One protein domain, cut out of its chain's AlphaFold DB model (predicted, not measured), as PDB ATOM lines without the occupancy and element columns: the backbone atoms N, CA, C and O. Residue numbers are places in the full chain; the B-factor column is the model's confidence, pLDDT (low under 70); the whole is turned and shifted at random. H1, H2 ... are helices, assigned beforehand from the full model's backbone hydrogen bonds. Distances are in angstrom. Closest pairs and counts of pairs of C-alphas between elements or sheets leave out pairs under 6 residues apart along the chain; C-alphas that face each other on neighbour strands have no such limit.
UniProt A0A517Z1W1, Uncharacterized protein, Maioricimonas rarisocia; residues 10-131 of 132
ATOM      1  N   ASN A  10     184.694 161.749 145.516       93.25
ATOM      2  CA  ASN A  10     184.412 162.819 146.470       93.25
ATOM      3  C   ASN A  10     182.904 163.009 146.723       93.25
ATOM      4  O   ASN A  10     182.480 163.176 147.864       93.25
ATOM      5  N   ALA A  11     182.075 162.942 145.677       95.06
ATOM      6  CA  ALA A  11     180.625 163.057 145.818       95.06
ATOM      7  C   ALA A  11     180.055 161.875 146.619       95.06
ATOM      8  O   ALA A  11     179.266 162.069 147.543       95.06
ATOM      9  N   ALA A  12     180.516 160.655 146.333       95.81
ATOM     10  CA  ALA A  12     180.119 159.466 147.078       95.81
ATOM     11  C   ALA A  12     180.597 159.493 148.545       95.81
ATOM     12  O   ALA A  12     179.883 159.030 149.443       95.81
ATOM     13  N   TRP A  13     181.769 160.074 148.819       96.88
ATOM     14  CA  TRP A  13     182.238 160.301 150.186       96.88
ATOM     15  C   TRP A  13     181.336 161.273 150.953       96.88
ATOM     16  O   TRP A  13     180.905 160.952 152.059       96.88
ATOM     17  N   LEU A  14     180.976 162.411 150.352       97.06
ATOM     18  CA  LEU A  14     180.067 163.381 150.969       97.06
ATOM     19  C   LEU A  14     178.704 162.759 151.302       97.06
ATOM     20  O   LEU A  14     178.219 162.938 152.419       97.06
ATOM     21  N   LEU A  15     178.140 161.961 150.389       97.00
ATOM     22  CA  LEU A  15     176.900 161.215 150.631       97.00
ATOM     23  C   LEU A  15     177.045 160.201 151.775       97.00
ATOM     24  O   LEU A  15     176.134 160.032 152.587       97.00
ATOM     25  N   THR A  16     178.204 159.548 151.881       97.06
ATOM     26  CA  THR A  16     178.498 158.627 152.989       97.06
ATOM     27  C   THR A  16     178.530 159.378 154.323       97.06
ATOM     28  O   THR A  16     177.893 158.949 155.286       97.06
ATOM     29  N   CYS A  17     179.215 160.525 154.388       98.06
ATOM     30  CA  CYS A  17     179.248 161.377 155.577       98.06
ATOM     31  C   CYS A  17     177.862 161.907 155.957       98.06
ATOM     32  O   CYS A  17     177.514 161.924 157.137       98.06
ATOM     33  N   GLU A  18     177.067 162.338 154.980       98.00
ATOM     34  CA  GLU A  18     175.697 162.798 155.204       98.00
ATOM     35  C   GLU A  18     174.826 161.679 155.783       98.00
ATOM     36  O   GLU A  18     174.190 161.867 156.820       98.00
ATOM     37  N   SER A  19     174.871 160.487 155.182       97.75
ATOM     38  CA  SER A  19     174.160 159.305 155.677       97.75
ATOM     39  C   SER A  19     174.543 158.972 157.123       97.75
ATOM     40  O   SER A  19     173.672 158.813 157.984       97.75
ATOM     41  N   VAL A  20     175.845 158.970 157.433       97.62
ATOM     42  CA  VAL A  20     176.361 158.752 158.792       97.62
ATOM     43  C   VAL A  20     175.854 159.813 159.772       97.62
ATOM     44  O   VAL A  20     175.382 159.465 160.855       97.62
ATOM     45  N   ARG A  21     175.919 161.101 159.417       98.19
ATOM     46  CA  ARG A  21     175.457 162.204 160.278       98.19
ATOM     47  C   ARG A  21     173.953 162.140 160.524       98.19
ATOM     48  O   ARG A  21     173.519 162.354 161.658       98.19
ATOM     49  N   ASN A  22     173.173 161.807 159.501       98.19
ATOM     50  CA  ASN A  22     171.724 161.657 159.605       98.19
ATOM     51  C   ASN A  22     171.360 160.473 160.503       98.19
ATOM     52  O   ASN A  22     170.561 160.627 161.428       98.19
ATOM     53  N   HIS A  23     172.002 159.318 160.302       97.75
ATOM     54  CA  HIS A  23     171.809 158.153 161.159       97.75
ATOM     55  C   HIS A  23     172.186 158.453 162.616       97.75
ATOM     56  O   HIS A  23     171.390 158.220 163.526       97.75
ATOM     57  N   ALA A  24     173.362 159.041 162.845       98.12
ATOM     58  CA  ALA A  24     173.821 159.416 164.176       98.12
ATOM     59  C   ALA A  24     172.869 160.406 164.859       98.12
ATOM     60  O   ALA A  24     172.545 160.232 166.030       98.12
ATOM     61  N   SER A  25     172.369 161.409 164.133       98.19
ATOM     62  CA  SER A  25     171.413 162.387 164.667       98.19
ATOM     63  C   SER A  25     170.086 161.731 165.052       98.19
ATOM     64  O   SER A  25     169.584 161.956 166.156       98.19
ATOM     65  N   ALA A  26     169.555 160.862 164.187       98.12
ATOM     66  CA  ALA A  26     168.342 160.101 164.462       98.12
ATOM     67  C   ALA A  26     168.493 159.232 165.721       98.12
ATOM     68  O   ALA A  26     167.636 159.262 166.606       98.12
ATOM     69  N   MET A  27     169.603 158.507 165.854       98.19
ATOM     70  CA  MET A  27     169.856 157.652 167.016       98.19
ATOM     71  C   MET A  27     170.117 158.458 168.297       98.19
ATOM     72  O   MET A  27     169.557 158.145 169.351       98.19
ATOM     73  N   ALA A  28     170.899 159.536 168.212       97.88
ATOM     74  CA  ALA A  28     171.201 160.414 169.340       97.88
ATOM     75  C   ALA A  28     169.940 161.066 169.927       97.88
ATOM     76  O   ALA A  28     169.830 161.171 171.145       97.88
ATOM     77  N   SER A  29     168.959 161.431 169.090       97.75
ATOM     78  CA  SER A  29     167.683 162.025 169.537       97.75
ATOM     79  C   SER A  29     166.865 161.137 170.487       97.75
ATOM     80  O   SER A  29     165.995 161.628 171.202       97.75
ATOM     81  N   ARG A  30     167.143 159.828 170.508       96.25
ATOM     82  CA  ARG A  30     166.451 158.828 171.337       96.25
ATOM     83  C   ARG A  30     167.223 158.455 172.606       96.25
ATOM     84  O   ARG A  30     166.736 157.638 173.396       96.25
ATOM     85  N   CYS A  31     168.420 159.011 172.773       97.12
ATOM     86  CA  CYS A  31     169.345 158.690 173.852       97.12
ATOM     87  C   CYS A  31     169.454 159.843 174.854       97.12
ATOM     88  O   CYS A  31     169.196 161.003 174.526       97.12
ATOM     89  N   ARG A  32     169.898 159.548 176.080       96.50
ATOM     90  CA  ARG A  32     170.274 160.604 177.036       96.50
ATOM     91  C   ARG A  32     171.480 161.396 176.530       96.50
ATOM     92  O   ARG A  32     172.263 160.914 175.713       96.50
ATOM     93  N   ARG A  33     171.659 162.612 177.063       96.50
ATOM     94  CA  ARG A  33     172.685 163.584 176.634       96.50
ATOM     95  C   ARG A  33     174.082 162.976 176.491       96.50
ATOM     96  O   ARG A  33     174.781 163.283 175.530       96.50
ATOM     97  N   GLU A  34     174.490 162.133 177.431       95.88
ATOM     98  CA  GLU A  34     175.820 161.526 177.413       95.88
ATOM     99  C   GLU A  34     175.998 160.546 176.245       95.88
ATOM    100  O   GLU A  34     176.907 160.716 175.434       95.88
ATOM    101  N   ALA A  35     175.083 159.590 176.087       97.06
ATOM    102  CA  ALA A  35     175.086 158.655 174.963       97.06
ATOM    103  C   ALA A  35     174.921 159.370 173.610       97.06
ATOM    104  O   ALA A  35     175.635 159.064 172.656       97.06
ATOM    105  N   ALA A  36     174.053 160.383 173.542       97.81
ATOM    106  CA  ALA A  36     173.907 161.241 172.369       97.81
ATOM    107  C   ALA A  36     175.231 161.932 171.991       97.81
ATOM    108  O   ALA A  36     175.587 161.987 170.813       97.81
ATOM    109  N   SER A  37     175.993 162.403 172.983       97.81
ATOM    110  CA  SER A  37     177.300 163.036 172.763       97.81
ATOM    111  C   SER A  37     178.331 162.045 172.222       97.81
ATOM    112  O   SER A  37     179.080 162.395 171.310       97.81
ATOM    113  N   LEU A  38     178.339 160.803 172.724       97.19
ATOM    114  CA  LEU A  38     179.201 159.733 172.212       97.19
ATOM    115  C   LEU A  38     178.868 159.397 170.750       97.19
ATOM    116  O   LEU A  38     179.765 159.356 169.915       97.19
ATOM    117  N   ILE A  39     177.584 159.244 170.414       98.12
ATOM    118  CA  ILE A  39     177.127 158.970 169.039       98.12
ATOM    119  C   ILE A  39     177.573 160.080 168.079       98.12
ATOM    120  O   ILE A  39     178.144 159.809 167.021       98.12
ATOM    121  N   GLN A  40     177.348 161.342 168.454       97.88
ATOM    122  CA  GLN A  40     177.749 162.485 167.633       97.88
ATOM    123  C   GLN A  40     179.270 162.615 167.511       97.88
ATOM    124  O   GLN A  40     179.769 163.055 166.478       97.88
ATOM    125  N   HIS A  41     180.015 162.277 168.566       96.44
ATOM    126  CA  HIS A  41     181.473 162.258 168.523       96.44
ATOM    127  C   HIS A  41     181.980 161.224 167.515       96.44
ATOM    128  O   HIS A  41     182.742 161.581 166.627       96.44
ATOM    129  N   GLU A  42     181.492 159.985 167.579       95.50
ATOM    130  CA  GLU A  42     181.898 158.918 166.659       95.50
ATOM    131  C   GLU A  42     181.597 159.267 165.191       95.50
ATOM    132  O   GLU A  42     182.441 159.070 164.315       95.50
ATOM    133  N   ALA A  43     180.426 159.853 164.922       97.12
ATOM    134  CA  ALA A  43     180.049 160.302 163.583       97.12
ATOM    135  C   ALA A  43     180.939 161.436 163.055       97.12
ATOM    136  O   ALA A  43     181.335 161.409 161.887       97.12
ATOM    137  N   ARG A  44     181.287 162.413 163.904       96.69
ATOM    138  CA  ARG A  44     182.244 163.474 163.550       96.69
ATOM    139  C   ARG A  44     183.626 162.902 163.273       96.69
ATOM    140  O   ARG A  44     184.136 163.095 162.179       96.69
ATOM    141  N   THR A  45     184.156 162.084 164.179       94.62
ATOM    142  CA  THR A  45     185.461 161.424 164.029       94.62
ATOM    143  C   THR A  45     185.570 160.603 162.741       94.62
ATOM    144  O   THR A  45     186.650 160.496 162.164       94.62
ATOM    145  N   PHE A  46     184.470 160.015 162.262       95.69
ATOM    146  CA  PHE A  46     184.440 159.354 160.958       95.69
ATOM    147  C   PHE A  46     184.491 160.347 159.787       95.69
ATOM    148  O   PHE A  46     185.265 160.143 158.854       95.69
ATOM    149  N   CYS A  47     183.679 161.406 159.829       96.44
ATOM    150  CA  CYS A  47     183.552 162.369 158.732       96.44
ATOM    151  C   CYS A  47     184.721 163.360 158.633       96.44
ATOM    152  O   CYS A  47     184.959 163.888 157.553       96.44
ATOM    153  N   ASP A  48     185.438 163.605 159.729       95.56
ATOM    154  CA  ASP A  48     186.590 164.517 159.785       95.56
ATOM    155  C   ASP A  48     187.874 163.866 159.237       95.56
ATOM    156  O   ASP A  48     188.941 164.479 159.203       95.56
ATOM    157  N   ARG A  49     187.790 162.603 158.801       93.06
ATOM    158  CA  ARG A  49     188.885 161.905 158.127       93.06
ATOM    159  C   ARG A  49     189.133 162.497 156.752       93.06
ATOM    160  O   ARG A  49     188.211 162.943 156.073       93.06
ATOM    161  N   GLU A  50     190.380 162.383 156.311       93.75
ATOM    162  CA  GLU A  50     190.749 162.734 154.947       93.75
ATOM    163  C   GLU A  50     189.863 161.979 153.931       93.75
ATOM    164  O   GLU A  50     189.715 160.746 154.049       93.75
ATOM    165  N   PRO A  51     189.258 162.702 152.965       94.69
ATOM    166  CA  PRO A  51     188.464 162.105 151.902       94.69
ATOM    167  C   PRO A  51     189.242 161.034 151.126       94.69
ATOM    168  O   PRO A  51     190.436 161.197 150.872       94.69
ATOM    169  N   PRO A  52     188.592 159.933 150.712       95.25
ATOM    170  CA  PRO A  52     189.232 158.945 149.858       95.25
ATOM    171  C   PRO A  52     189.570 159.556 148.491       95.25
ATOM    172  O   PRO A  52     188.778 160.296 147.916       95.25
ATOM    173  N   VAL A  53     190.742 159.208 147.955       94.69
ATOM    174  CA  VAL A  53     191.200 159.640 146.619       94.69
ATOM    175  C   VAL A  53     191.045 158.553 145.551       94.69
ATOM    176  O   VAL A  53     191.250 158.812 144.369       94.69
ATOM    177  N   SER A  54     190.683 157.333 145.954       95.81
ATOM    178  CA  SER A  54     190.474 156.187 145.066       95.81
ATOM    179  C   SER A  54     189.179 155.453 145.399       95.81
ATOM    180  O   SER A  54     188.675 155.532 146.524       95.81
ATOM    181  N   GLN A  55     188.669 154.698 144.427       95.19
ATOM    182  CA  GLN A  55     187.467 153.885 144.597       95.19
ATOM    183  C   GLN A  55     187.643 152.822 145.693       95.19
ATOM    184  O   GLN A  55     186.801 152.695 146.574       95.19
ATOM    185  N   GLU A  56     188.790 152.145 145.734       95.50
ATOM    186  CA  GLU A  56     189.112 151.168 146.785       95.50
ATOM    187  C   GLU A  56     189.164 151.813 148.186       95.50
ATOM    188  O   GLU A  56     188.751 151.231 149.193       95.50
ATOM    189  N   ALA A  57     189.681 153.042 148.293       95.25
ATOM    190  CA  ALA A  57     189.655 153.773 149.556       95.25
ATOM    191  C   ALA A  57     188.217 154.124 149.965       95.25
ATOM    192  O   ALA A  57     187.879 153.993 151.142       95.25
ATOM    193  N   LEU A  58     187.369 154.518 149.012       95.69
ATOM    194  CA  LEU A  58     185.954 154.792 149.249       95.69
ATOM    195  C   LEU A  58     185.194 153.548 149.714       95.69
ATOM    196  O   LEU A  58     184.487 153.625 150.713       95.69
ATOM    197  N   GLU A  59     185.376 152.403 149.061       94.94
ATOM    198  CA  GLU A  59     184.741 151.137 149.455       94.94
ATOM    199  C   GLU A  59     185.117 150.747 150.888       94.94
ATOM    200  O   GLU A  59     184.254 150.418 151.707       94.94
ATOM    201  N   ARG A  60     186.398 150.900 151.252       93.81
ATOM    202  CA  ARG A  60     186.848 150.713 152.640       93.81
ATOM    203  C   ARG A  60     186.173 151.691 153.599       93.81
ATOM    204  O   ARG A  60     185.785 151.290 154.696       93.81
ATOM    205  N   ARG A  61     185.998 152.963 153.222       94.50
ATOM    206  CA  ARG A  61     185.255 153.939 154.042       94.50
ATOM    207  C   ARG A  61     183.786 153.555 154.197       94.50
ATOM    208  O   ARG A  61     183.258 153.653 155.300       94.50
ATOM    209  N   GLN A  62     183.137 153.084 153.139       94.75
ATOM    210  CA  GLN A  62     181.747 152.630 153.183       94.75
ATOM    211  C   GLN A  62     181.589 151.408 154.095       94.75
ATOM    212  O   GLN A  62     180.675 151.367 154.914       94.75
ATOM    213  N   GLN A  63     182.532 150.463 154.057       93.69
ATOM    214  CA  GLN A  63     182.560 149.349 155.006       93.69
ATOM    215  C   GLN A  63     182.741 149.835 156.455       93.69
ATOM    216  O   GLN A  63     182.037 149.386 157.359       93.69
ATOM    217  N   GLN A  64     183.634 150.800 156.686       94.25
ATOM    218  CA  GLN A  64     183.823 151.415 158.006       94.25
ATOM    219  C   GLN A  64     182.568 152.162 158.492       94.25
ATOM    220  O   GLN A  64     182.298 152.181 159.693       94.25
ATOM    221  N   ALA A  65     181.764 152.733 157.591       95.06
ATOM    222  CA  ALA A  65     180.482 153.339 157.948       95.06
ATOM    223  C   ALA A  65     179.498 152.295 158.514       95.06
ATOM    224  O   ALA A  65     178.777 152.585 159.468       95.06
ATOM    225  N   LEU A  66     179.514 151.055 158.008       92.81
ATOM    226  CA  LEU A  66     178.718 149.956 158.576       92.81
ATOM    227  C   LEU A  66     179.176 149.601 159.998       92.81
ATOM    228  O   LEU A  66     178.351 149.378 160.887       92.81
ATOM    229  N   PHE A  67     180.488 149.593 160.239       94.06
ATOM    230  CA  PHE A  67     181.048 149.378 161.577       94.06
ATOM    231  C   PHE A  67     180.627 150.487 162.544       94.06
ATOM    232  O   PHE A  67     180.235 150.207 163.679       94.06
ATOM    233  N   LEU A  68     180.628 151.737 162.087       94.62
ATOM    234  CA  LEU A  68     180.136 152.868 162.863       94.62
ATOM    235  C   LEU A  68     178.649 152.726 163.221       94.62
ATOM    236  O   LEU A  68     178.295 152.915 164.382       94.62
ATOM    237  N   THR A  69     177.793 152.331 162.276       93.62
ATOM    238  CA  THR A  69     176.370 152.050 162.545       93.62
ATOM    239  C   THR A  69     176.202 151.021 163.664       93.62
ATOM    240  O   THR A  69     175.404 151.216 164.582       93.62
ATOM    241  N   SER A  70     177.009 149.955 163.662       92.38
ATOM    242  CA  SER A  70     176.979 148.958 164.735       92.38
ATOM    243  C   SER A  70     177.441 149.522 166.084       92.38
ATOM    244  O   SER A  70     176.830 149.208 167.105       92.38
ATOM    245  N   ARG A  71     178.480 150.370 166.114       94.50
ATOM    246  CA  ARG A  71     178.933 151.050 167.344       94.50
ATOM    247  C   ARG A  71     177.847 151.961 167.909       94.50
ATOM    248  O   ARG A  71     177.579 151.913 169.106       94.50
ATOM    249  N   ILE A  72     177.189 152.741 167.050       96.12
ATOM    250  CA  ILE A  72     176.051 153.592 167.426       96.12
ATOM    251  C   ILE A  72     174.941 152.736 168.046       96.12
ATOM    252  O   ILE A  72     174.450 153.064 169.125       96.12
ATOM    253  N   GLY A  73     174.609 151.596 167.430       95.00
ATOM    254  CA  GLY A  73     173.646 150.641 167.980       95.00
ATOM    255  C   GLY A  73     174.018 150.145 169.383       95.00
ATOM    256  O   GLY A  73     173.168 150.132 170.272       95.00
ATOM    257  N   SER A  74     175.291 149.805 169.616       95.38
ATOM    258  CA  SER A  74     175.782 149.408 170.943       95.38
ATOM    259  C   SER A  74     175.645 150.524 171.985       95.38
ATOM    260  O   SER A  74     175.216 150.247 173.105       95.38
ATOM    261  N   ILE A  75     175.937 151.779 171.624       97.00
ATOM    262  CA  ILE A  75     175.741 152.931 172.521       97.00
ATOM    263  C   ILE A  75     174.254 153.087 172.875       97.00
ATOM    264  O   ILE A  75     173.913 153.238 174.047       97.00
ATOM    265  N   CYS A  76     173.358 153.012 171.887       97.19
ATOM    266  CA  CYS A  76     171.916 153.128 172.118       97.19
ATOM    267  C   CYS A  76     171.371 152.008 173.008       97.19
ATOM    268  O   CYS A  76     170.546 152.262 173.887       97.19
ATOM    269  N   HIS A  77     171.831 150.774 172.791       96.12
ATOM    270  CA  HIS A  77     171.459 149.637 173.626       96.12
ATOM    271  C   HIS A  77     171.922 149.840 175.072       96.12
ATOM    272  O   HIS A  77     171.135 149.673 176.000       96.12
ATOM    273  N   ALA A  78     173.168 150.271 175.268       96.94
ATOM    274  CA  ALA A  78     173.690 150.561 176.593       96.94
ATOM    275  C   ALA A  78     172.927 151.694 177.292       96.94
ATOM    276  O   ALA A  78     172.602 151.563 178.467       96.94
ATOM    277  N   ASP A  79     172.561 152.771 176.588       98.00
ATOM    278  CA  ASP A  79     171.736 153.839 177.170       98.00
ATOM    279  C   ASP A  79     170.329 153.355 177.546       98.00
ATOM    280  O   ASP A  79     169.773 153.777 178.558       98.00
ATOM    281  N   LEU A  80     169.732 152.454 176.760       97.19
ATOM    282  CA  LEU A  80     168.478 151.801 177.143       97.19
ATOM    283  C   LEU A  80     168.641 150.997 178.440       97.19
ATOM    284  O   LEU A  80     167.839 151.165 179.355       97.19
ATOM    285  N   MET A  81     169.692 150.186 178.547       97.25
ATOM    286  CA  MET A  81     169.959 149.404 179.757       97.25
ATOM    287  C   MET A  81     170.237 150.300 180.966       97.25
ATOM    288  O   MET A  81     169.644 150.106 182.021       97.25
ATOM    289  N   ALA A  82     171.040 151.348 180.804       96.81
ATOM    290  CA  ALA A  82     171.336 152.298 181.869       96.81
ATOM    291  C   ALA A  82     170.095 153.076 182.350       96.81
ATOM    292  O   ALA A  82     170.012 153.440 183.519       96.81
ATOM    293  N   ARG A  83     169.104 153.311 181.476       95.56
ATOM    294  CA  ARG A  83     167.805 153.883 181.874       95.56
ATOM    295  C   ARG A  83     166.946 152.905 182.675       95.56
ATOM    296  O   ARG A  83     166.250 153.336 183.587       95.56
ATOM    297  N   ASN A  84     166.991 151.621 182.331       95.75
ATOM    298  CA  ASN A  84     166.225 150.576 183.014       95.75
ATOM    299  C   ASN A  84     166.867 150.139 184.343       95.75
ATOM    300  O   ASN A  84     166.171 149.605 185.202       95.75
ATOM    301  N   HIS A  85     168.169 150.385 184.510       94.50
ATOM    302  CA  HIS A  85     168.959 150.031 185.691       94.50
ATOM    303  C   HIS A  85     169.738 151.255 186.210       94.50
ATOM    304  O   HIS A  85     170.964 151.316 186.065       94.50
ATOM    305  N   PRO A  86     169.044 152.272 186.759       93.38
ATOM    306  CA  PRO A  86     169.671 153.528 187.176       93.38
ATOM    307  C   PRO A  86     170.783 153.340 188.216       93.38
ATOM    308  O   PRO A  86     171.747 154.098 188.199       93.38
ATOM    309  N   GLU A  87     170.690 152.317 189.067       94.31
ATOM    310  CA  GLU A  87     171.674 151.981 190.102       94.31
ATOM    311  C   GLU A  87     173.064 151.627 189.553       94.31
ATOM    312  O   GLU A  87     174.060 151.826 190.237       94.31
ATOM    313  N   VAL A  88     173.130 151.136 188.314       95.62
ATOM    314  CA  VAL A  88     174.371 150.721 187.639       95.62
ATOM    315  C   VAL A  88     174.587 151.485 186.330       95.62
ATOM    316  O   VAL A  88     175.396 151.094 185.486       95.62
ATOM    317  N   SER A  89     173.866 152.596 186.136       94.69
ATOM    318  CA  SER A  89     173.949 153.418 184.924       94.69
ATOM    319  C   SER A  89     175.389 153.856 184.642       94.69
ATOM    320  O   SER A  89     175.849 153.746 183.505       94.69
ATOM    321  N   ASP A  90     176.114 154.308 185.664       94.44
ATOM    322  CA  ASP A  90     177.478 154.822 185.508       94.44
ATOM    323  C   ASP A  90     178.461 153.720 185.085       94.44
ATOM    324  O   ASP A  90     179.310 153.941 184.220       94.44
ATOM    325  N   GLU A  91     178.298 152.500 185.606       96.81
ATOM    326  CA  GLU A  91     179.105 151.337 185.217       96.81
ATOM    327  C   GLU A  91     178.849 150.919 183.765       96.81
ATOM    328  O   GLU A  91     179.786 150.610 183.022       96.81
ATOM    329  N   ILE A  92     177.584 150.949 183.333       96.69
ATOM    330  CA  ILE A  92     177.202 150.657 181.947       96.69
ATOM    331  C   ILE A  92     177.842 151.676 181.001       96.69
ATOM    332  O   ILE A  92     178.438 151.299 179.989       96.69
ATOM    333  N   ILE A  93     177.769 152.965 181.333       95.69
ATOM    334  CA  ILE A  93     178.374 154.024 180.522       95.69
ATOM    335  C   ILE A  93     179.907 153.924 180.516       95.69
ATOM    336  O   ILE A  93     180.528 154.097 179.462       95.69
ATOM    337  N   ALA A  94     180.532 153.581 181.644       95.75
ATOM    338  CA  ALA A  94     181.969 153.327 181.705       95.75
ATOM    339  C   ALA A  94     182.383 152.169 180.777       95.75
ATOM    340  O   ALA A  94     183.349 152.302 180.021       95.75
ATOM    341  N   ALA A  95     181.613 151.075 180.748       96.38
ATOM    342  CA  ALA A  95     181.857 149.950 179.845       96.38
ATOM    343  C   ALA A  95     181.746 150.350 178.361       96.38
ATOM    344  O   ALA A  95     182.544 149.894 177.539       96.38
ATOM    345  N   VAL A  96     180.809 151.241 178.011       96.44
ATOM    346  CA  VAL A  96     180.705 151.797 176.649       96.44
ATOM    347  C   VAL A  96     181.948 152.603 176.289       96.44
ATOM    348  O   VAL A  96     182.508 152.408 175.212       96.44
ATOM    349  N   ARG A  97     182.410 153.496 177.172       95.12
ATOM    350  CA  ARG A  97     183.616 154.309 176.926       95.12
ATOM    351  C   ARG A  97     184.846 153.428 176.713       95.12
ATOM    352  O   ARG A  97     185.624 153.666 175.791       95.12
ATOM    353  N   GLU A  98     184.984 152.377 177.514       94.81
ATOM    354  CA  GLU A  98     186.052 151.395 177.365       94.81
ATOM    355  C   GLU A  98     185.969 150.660 176.017       94.81
ATOM    356  O   GLU A  98     186.964 150.594 175.293       94.81
ATOM    357  N   PHE A  99     184.783 150.182 175.631       93.81
ATOM    358  CA  PHE A  99     184.539 149.584 174.315       93.81
ATOM    359  C   PHE A  99     184.955 150.523 173.172       93.81
ATOM    360  O   PHE A  99     185.707 150.113 172.284       93.81
ATOM    361  N   LEU A 100     184.532 151.791 173.220       92.62
ATOM    362  CA  LEU A 100     184.842 152.773 172.178       92.62
ATOM    363  C   LEU A 100     186.344 153.061 172.075       92.62
ATOM    364  O   LEU A 100     186.831 153.265 170.964       92.62
ATOM    365  N   SER A 101     187.066 153.036 173.201       91.00
ATOM    366  CA  SER A 101     188.519 153.242 173.244       91.00
ATOM    367  C   SER A 101     189.330 152.063 172.691       91.00
ATOM    368  O   SER A 101     190.410 152.266 172.139       91.00
ATOM    369  N   ARG A 102     188.821 150.830 172.825       88.25
ATOM    370  CA  ARG A 102     189.521 149.603 172.410       88.25
ATOM    371  C   ARG A 102     189.296 149.273 170.944       88.25
ATOM    372  O   ARG A 102     190.228 148.891 170.242       88.25
ATOM    373  N   VAL A 103     188.053 149.393 170.490       84.75
ATOM    374  CA  VAL A 103     187.692 149.021 169.126       84.75
ATOM    375  C   VAL A 103     188.068 150.165 168.208       84.75
ATOM    376  O   VAL A 103     187.512 151.259 168.297       84.75
ATOM    377  N   ARG A 104     189.000 149.922 167.295       84.06
ATOM    378  CA  ARG A 104     189.318 150.901 166.262       84.06
ATOM    379  C   ARG A 104     188.254 150.847 165.165       84.06
ATOM    380  O   ARG A 104     187.712 149.798 164.844       84.06
ATOM    381  N   MET A 105     187.942 151.997 164.579       78.81
ATOM    382  CA  MET A 105     186.872 152.142 163.580       78.81
ATOM    383  C   MET A 105     187.213 151.510 162.212       78.81
ATOM    384  O   MET A 105     186.369 151.459 161.325       78.81
ATOM    385  N   ASP A 106     188.450 151.049 162.021       79.75
ATOM    386  CA  ASP A 106     188.896 150.222 160.893       79.75
ATOM    387  C   ASP A 106     188.683 148.715 161.125       79.75
ATOM    388  O   ASP A 106     188.877 147.927 160.202       79.75
ATOM    389  N   GLN A 107     188.248 148.312 162.320       83.12
ATOM    390  CA  GLN A 107     187.985 146.924 162.683       83.12
ATOM    391  C   GLN A 107     186.484 146.686 162.842       83.12
ATOM    392  O   GLN A 107     185.739 147.554 163.303       83.12
ATOM    393  N   SER A 108     186.038 145.487 162.463       85.62
ATOM    394  CA  SER A 108     184.658 145.073 162.715       85.62
ATOM    395  C   SER A 108     184.406 145.051 164.226       85.62
ATOM    396  O   SER A 108     185.135 144.357 164.928       85.62
ATOM    397  N   PRO A 109     183.370 145.745 164.733       86.62
ATOM    398  CA  PRO A 109     183.087 145.804 166.161       86.62
ATOM    399  C   PRO A 109     182.346 144.562 166.664       86.62
ATOM    400  O   PRO A 109     181.975 144.520 167.827       86.62
ATOM    401  N   HIS A 110     182.048 143.577 165.810       86.50
ATOM    402  CA  HIS A 110     181.068 142.535 166.122       86.50
ATOM    403  C   HIS A 110     181.394 141.749 167.401       86.50
ATOM    404  O   HIS A 110     180.529 141.596 168.263       86.50
ATOM    405  N   LYS A 111     182.637 141.275 167.552       87.69
ATOM    406  CA  LYS A 111     183.037 140.470 168.718       87.69
ATOM    407  C   LYS A 111     182.982 141.297 170.001       87.69
ATOM    408  O   LYS A 111     182.505 140.834 171.034       87.69
ATOM    409  N   GLU A 112     183.431 142.536 169.924       90.94
ATOM    410  CA  GLU A 112     183.519 143.456 171.045       90.94
ATOM    411  C   GLU A 112     182.149 144.019 171.419       90.94
ATOM    412  O   GLU A 112     181.877 144.205 172.599       90.94
ATOM    413  N   SER A 113     181.250 144.202 170.451       90.44
ATOM    414  CA  SER A 113     179.841 144.519 170.687       90.44
ATOM    415  C   SER A 113     179.148 143.380 171.435       90.44
ATOM    416  O   SER A 113     178.431 143.647 172.396       90.44
ATOM    417  N   VAL A 114     179.391 142.116 171.066       90.12
ATOM    418  CA  VAL A 114     178.866 140.958 171.816       90.12
ATOM    419  C   VAL A 114     179.442 140.918 173.234       90.12
ATOM    420  O   VAL A 114     178.699 140.726 174.196       90.12
ATOM    421  N   SER A 115     180.747 141.158 173.385       92.62
ATOM    422  CA  SER A 115     181.396 141.229 174.700       92.62
ATOM    423  C   SER A 115     180.820 142.356 175.568       92.62
ATOM    424  O   SER A 115     180.536 142.135 176.745       92.62
ATOM    425  N   LEU A 116     180.578 143.535 174.988       94.62
ATOM    426  CA  LEU A 116     179.946 144.661 175.671       94.62
ATOM    427  C   LEU A 116     178.525 144.314 176.123       94.62
ATOM    428  O   LEU A 116     178.196 144.548 177.281       94.62
ATOM    429  N   ILE A 117     177.701 143.730 175.246       93.38
ATOM    430  CA  ILE A 117     176.333 143.310 175.589       93.38
ATOM    431  C   ILE A 117     176.365 142.329 176.763       93.38
ATOM    432  O   ILE A 117     175.674 142.543 177.757       93.38
ATOM    433  N   SER A 118     177.220 141.304 176.693       93.94
ATOM    434  CA  SER A 118     177.372 140.327 177.773       93.94
ATOM    435  C   SER A 118     177.784 140.990 179.090       93.94
ATOM    436  O   SER A 118     177.194 140.691 180.127       93.94
ATOM    437  N   ARG A 119     178.739 141.926 179.057       95.25
ATOM    438  CA  ARG A 119     179.175 142.667 180.247       95.25
ATOM    439  C   ARG A 119     178.060 143.531 180.831       95.25
ATOM    440  O   ARG A 119     177.888 143.539 182.046       95.25
ATOM    441  N   ILE A 120     177.290 144.225 179.992       94.94
ATOM    442  CA  ILE A 120     176.136 145.018 180.435       94.94
ATOM    443  C   ILE A 120     175.110 144.115 181.123       94.94
ATOM    444  O   ILE A 120     174.633 144.463 182.200       94.94
ATOM    445  N   SER A 121     174.813 142.940 180.561       93.31
ATOM    446  CA  SER A 121     173.919 141.971 181.206       93.31
ATOM    447  C   SER A 121     174.437 141.528 182.578       93.31
ATOM    448  O   SER A 121     173.660 141.467 183.528       93.31
ATOM    449  N   THR A 122     175.741 141.267 182.715       93.88
ATOM    450  CA  THR A 122     176.356 140.930 184.011       93.88
ATOM    451  C   THR A 122     176.206 142.060 185.029       93.88
ATOM    452  O   THR A 122     175.794 141.792 186.155       93.88
ATOM    453  N   ILE A 123     176.482 143.307 184.633       93.44
ATOM    454  CA  ILE A 123     176.334 144.495 185.491       93.44
ATOM    455  C   ILE A 123     174.881 144.637 185.970       93.44
ATOM    456  O   ILE A 123     174.625 144.756 187.167       93.44
ATOM    457  N   CYS A 124     173.917 144.545 185.048       91.06
ATOM    458  CA  CYS A 124     172.493 144.656 185.373       91.06
ATOM    459  C   CYS A 124     172.044 143.563 186.356       91.06
ATOM    460  O   CYS A 124     171.336 143.848 187.319       91.06
ATOM    461  N   ASN A 125     172.482 142.316 186.147       90.19
ATOM    462  CA  ASN A 125     172.143 141.200 187.030       90.19
ATOM    463  C   ASN A 125     172.774 141.338 188.423       90.19
ATOM    464  O   ASN A 125     172.111 141.043 189.414       90.19
ATOM    465  N   ALA A 126     174.020 141.811 188.516       86.62
ATOM    466  CA  ALA A 126     174.682 142.047 189.798       86.62
ATOM    467  C   ALA A 126     173.955 143.119 190.629       86.62
ATOM    468  O   ALA A 126     173.727 142.910 191.821       86.62
ATOM    469  N   GLY A 127     173.514 144.210 189.991       77.56
ATOM    470  CA  GLY A 127     172.734 145.265 190.649       77.56
ATOM    471  C   GLY A 127     171.386 144.783 191.201       77.56
ATOM    472  O   GLY A 127     170.961 145.229 192.264       77.56
ATOM    473  N   MET A 128     170.733 143.816 190.542       75.56
ATOM    474  CA  MET A 128     169.478 143.232 191.043       75.56
ATOM    475  C   MET A 128     169.669 142.360 192.290       75.56
ATOM    476  O   MET A 128     168.805 142.362 193.160       75.56
ATOM    477  N   VAL A 129     170.783 141.625 192.393       73.25
ATOM    478  CA  VAL A 129     171.069 140.733 193.538       73.25
ATOM    479  C   VAL A 129     171.393 141.522 194.812       73.25
ATOM    480  O   VAL A 129     171.197 141.022 195.914       73.25
ATOM    481  N   GLN A 130     171.859 142.765 194.677       60.62
ATOM    482  CA  GLN A 130     172.194 143.639 195.802       60.62
ATOM    483  C   GLN A 130     170.995 144.429 196.359       60.62
ATOM    484  O   GLN A 130     171.185 145.240 197.264       60.62
ATOM    485  N   ARG A 131     169.770 144.209 195.853       56.72
ATOM    486  CA  ARG A 131     168.551 144.811 196.415       56.72
ATOM    487  C   ARG A 131     168.093 144.013 197.653       56.72
ATOM    488  O   ARG A 131     167.738 142.847 197.476       56.72
TER     489      ARG A 131
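Overview. This is residues 10 to 131 of the 132 residues of an uncharacterized protein of Maioricimonas rarisocia (UniProt A0A517Z1W1). Five nearly parallel helices make an up-and-down bundle, each running against the one before it, in two layers: H1, H3 and H5 side by side, H2 and H4 over them. Long H3 lies in the middle. The 122 printed residues have five named helices, H1 to H5, and no named strand: all helix. The whole is compact, radius of gyration of the C-alphas 15.7 A, a rod spanning 57 by 26 by 15 A.

Arrangement. H1, residues 10 to 28, and H2, residues 33 to 47, form a hairpin at a shallow tilt of 6 degrees; their closest C-alphas, Ala 28 and Ala 36, are 4.1 A apart. H3, residues 55 to 84, is the hub, touching four helices; it touches H2 with residues 65 to 79 alone, closest C-alphas Ile 39 and Ile 72, 5.7 A. H4, residues 86 to 102, and H5, residues 110 to 129, touch, closest C-alphas Ile 92 and Ile 120, 5.9 A. Every O i to N i+4 pair is within hydrogen-bond range in H1, H2, H3 and H5; in H4, 11 of 13.

Along the chain. H1 begins at C-alpha 10 (184.412, 162.819, 146.470); H3 is 44.0 A long; H5 ends at C-alpha 129 (171.069, 140.733, 193.538).

Size, cuts and confidence. The printed part has no cut. Residues 130 to 131 are under pLDDT 70.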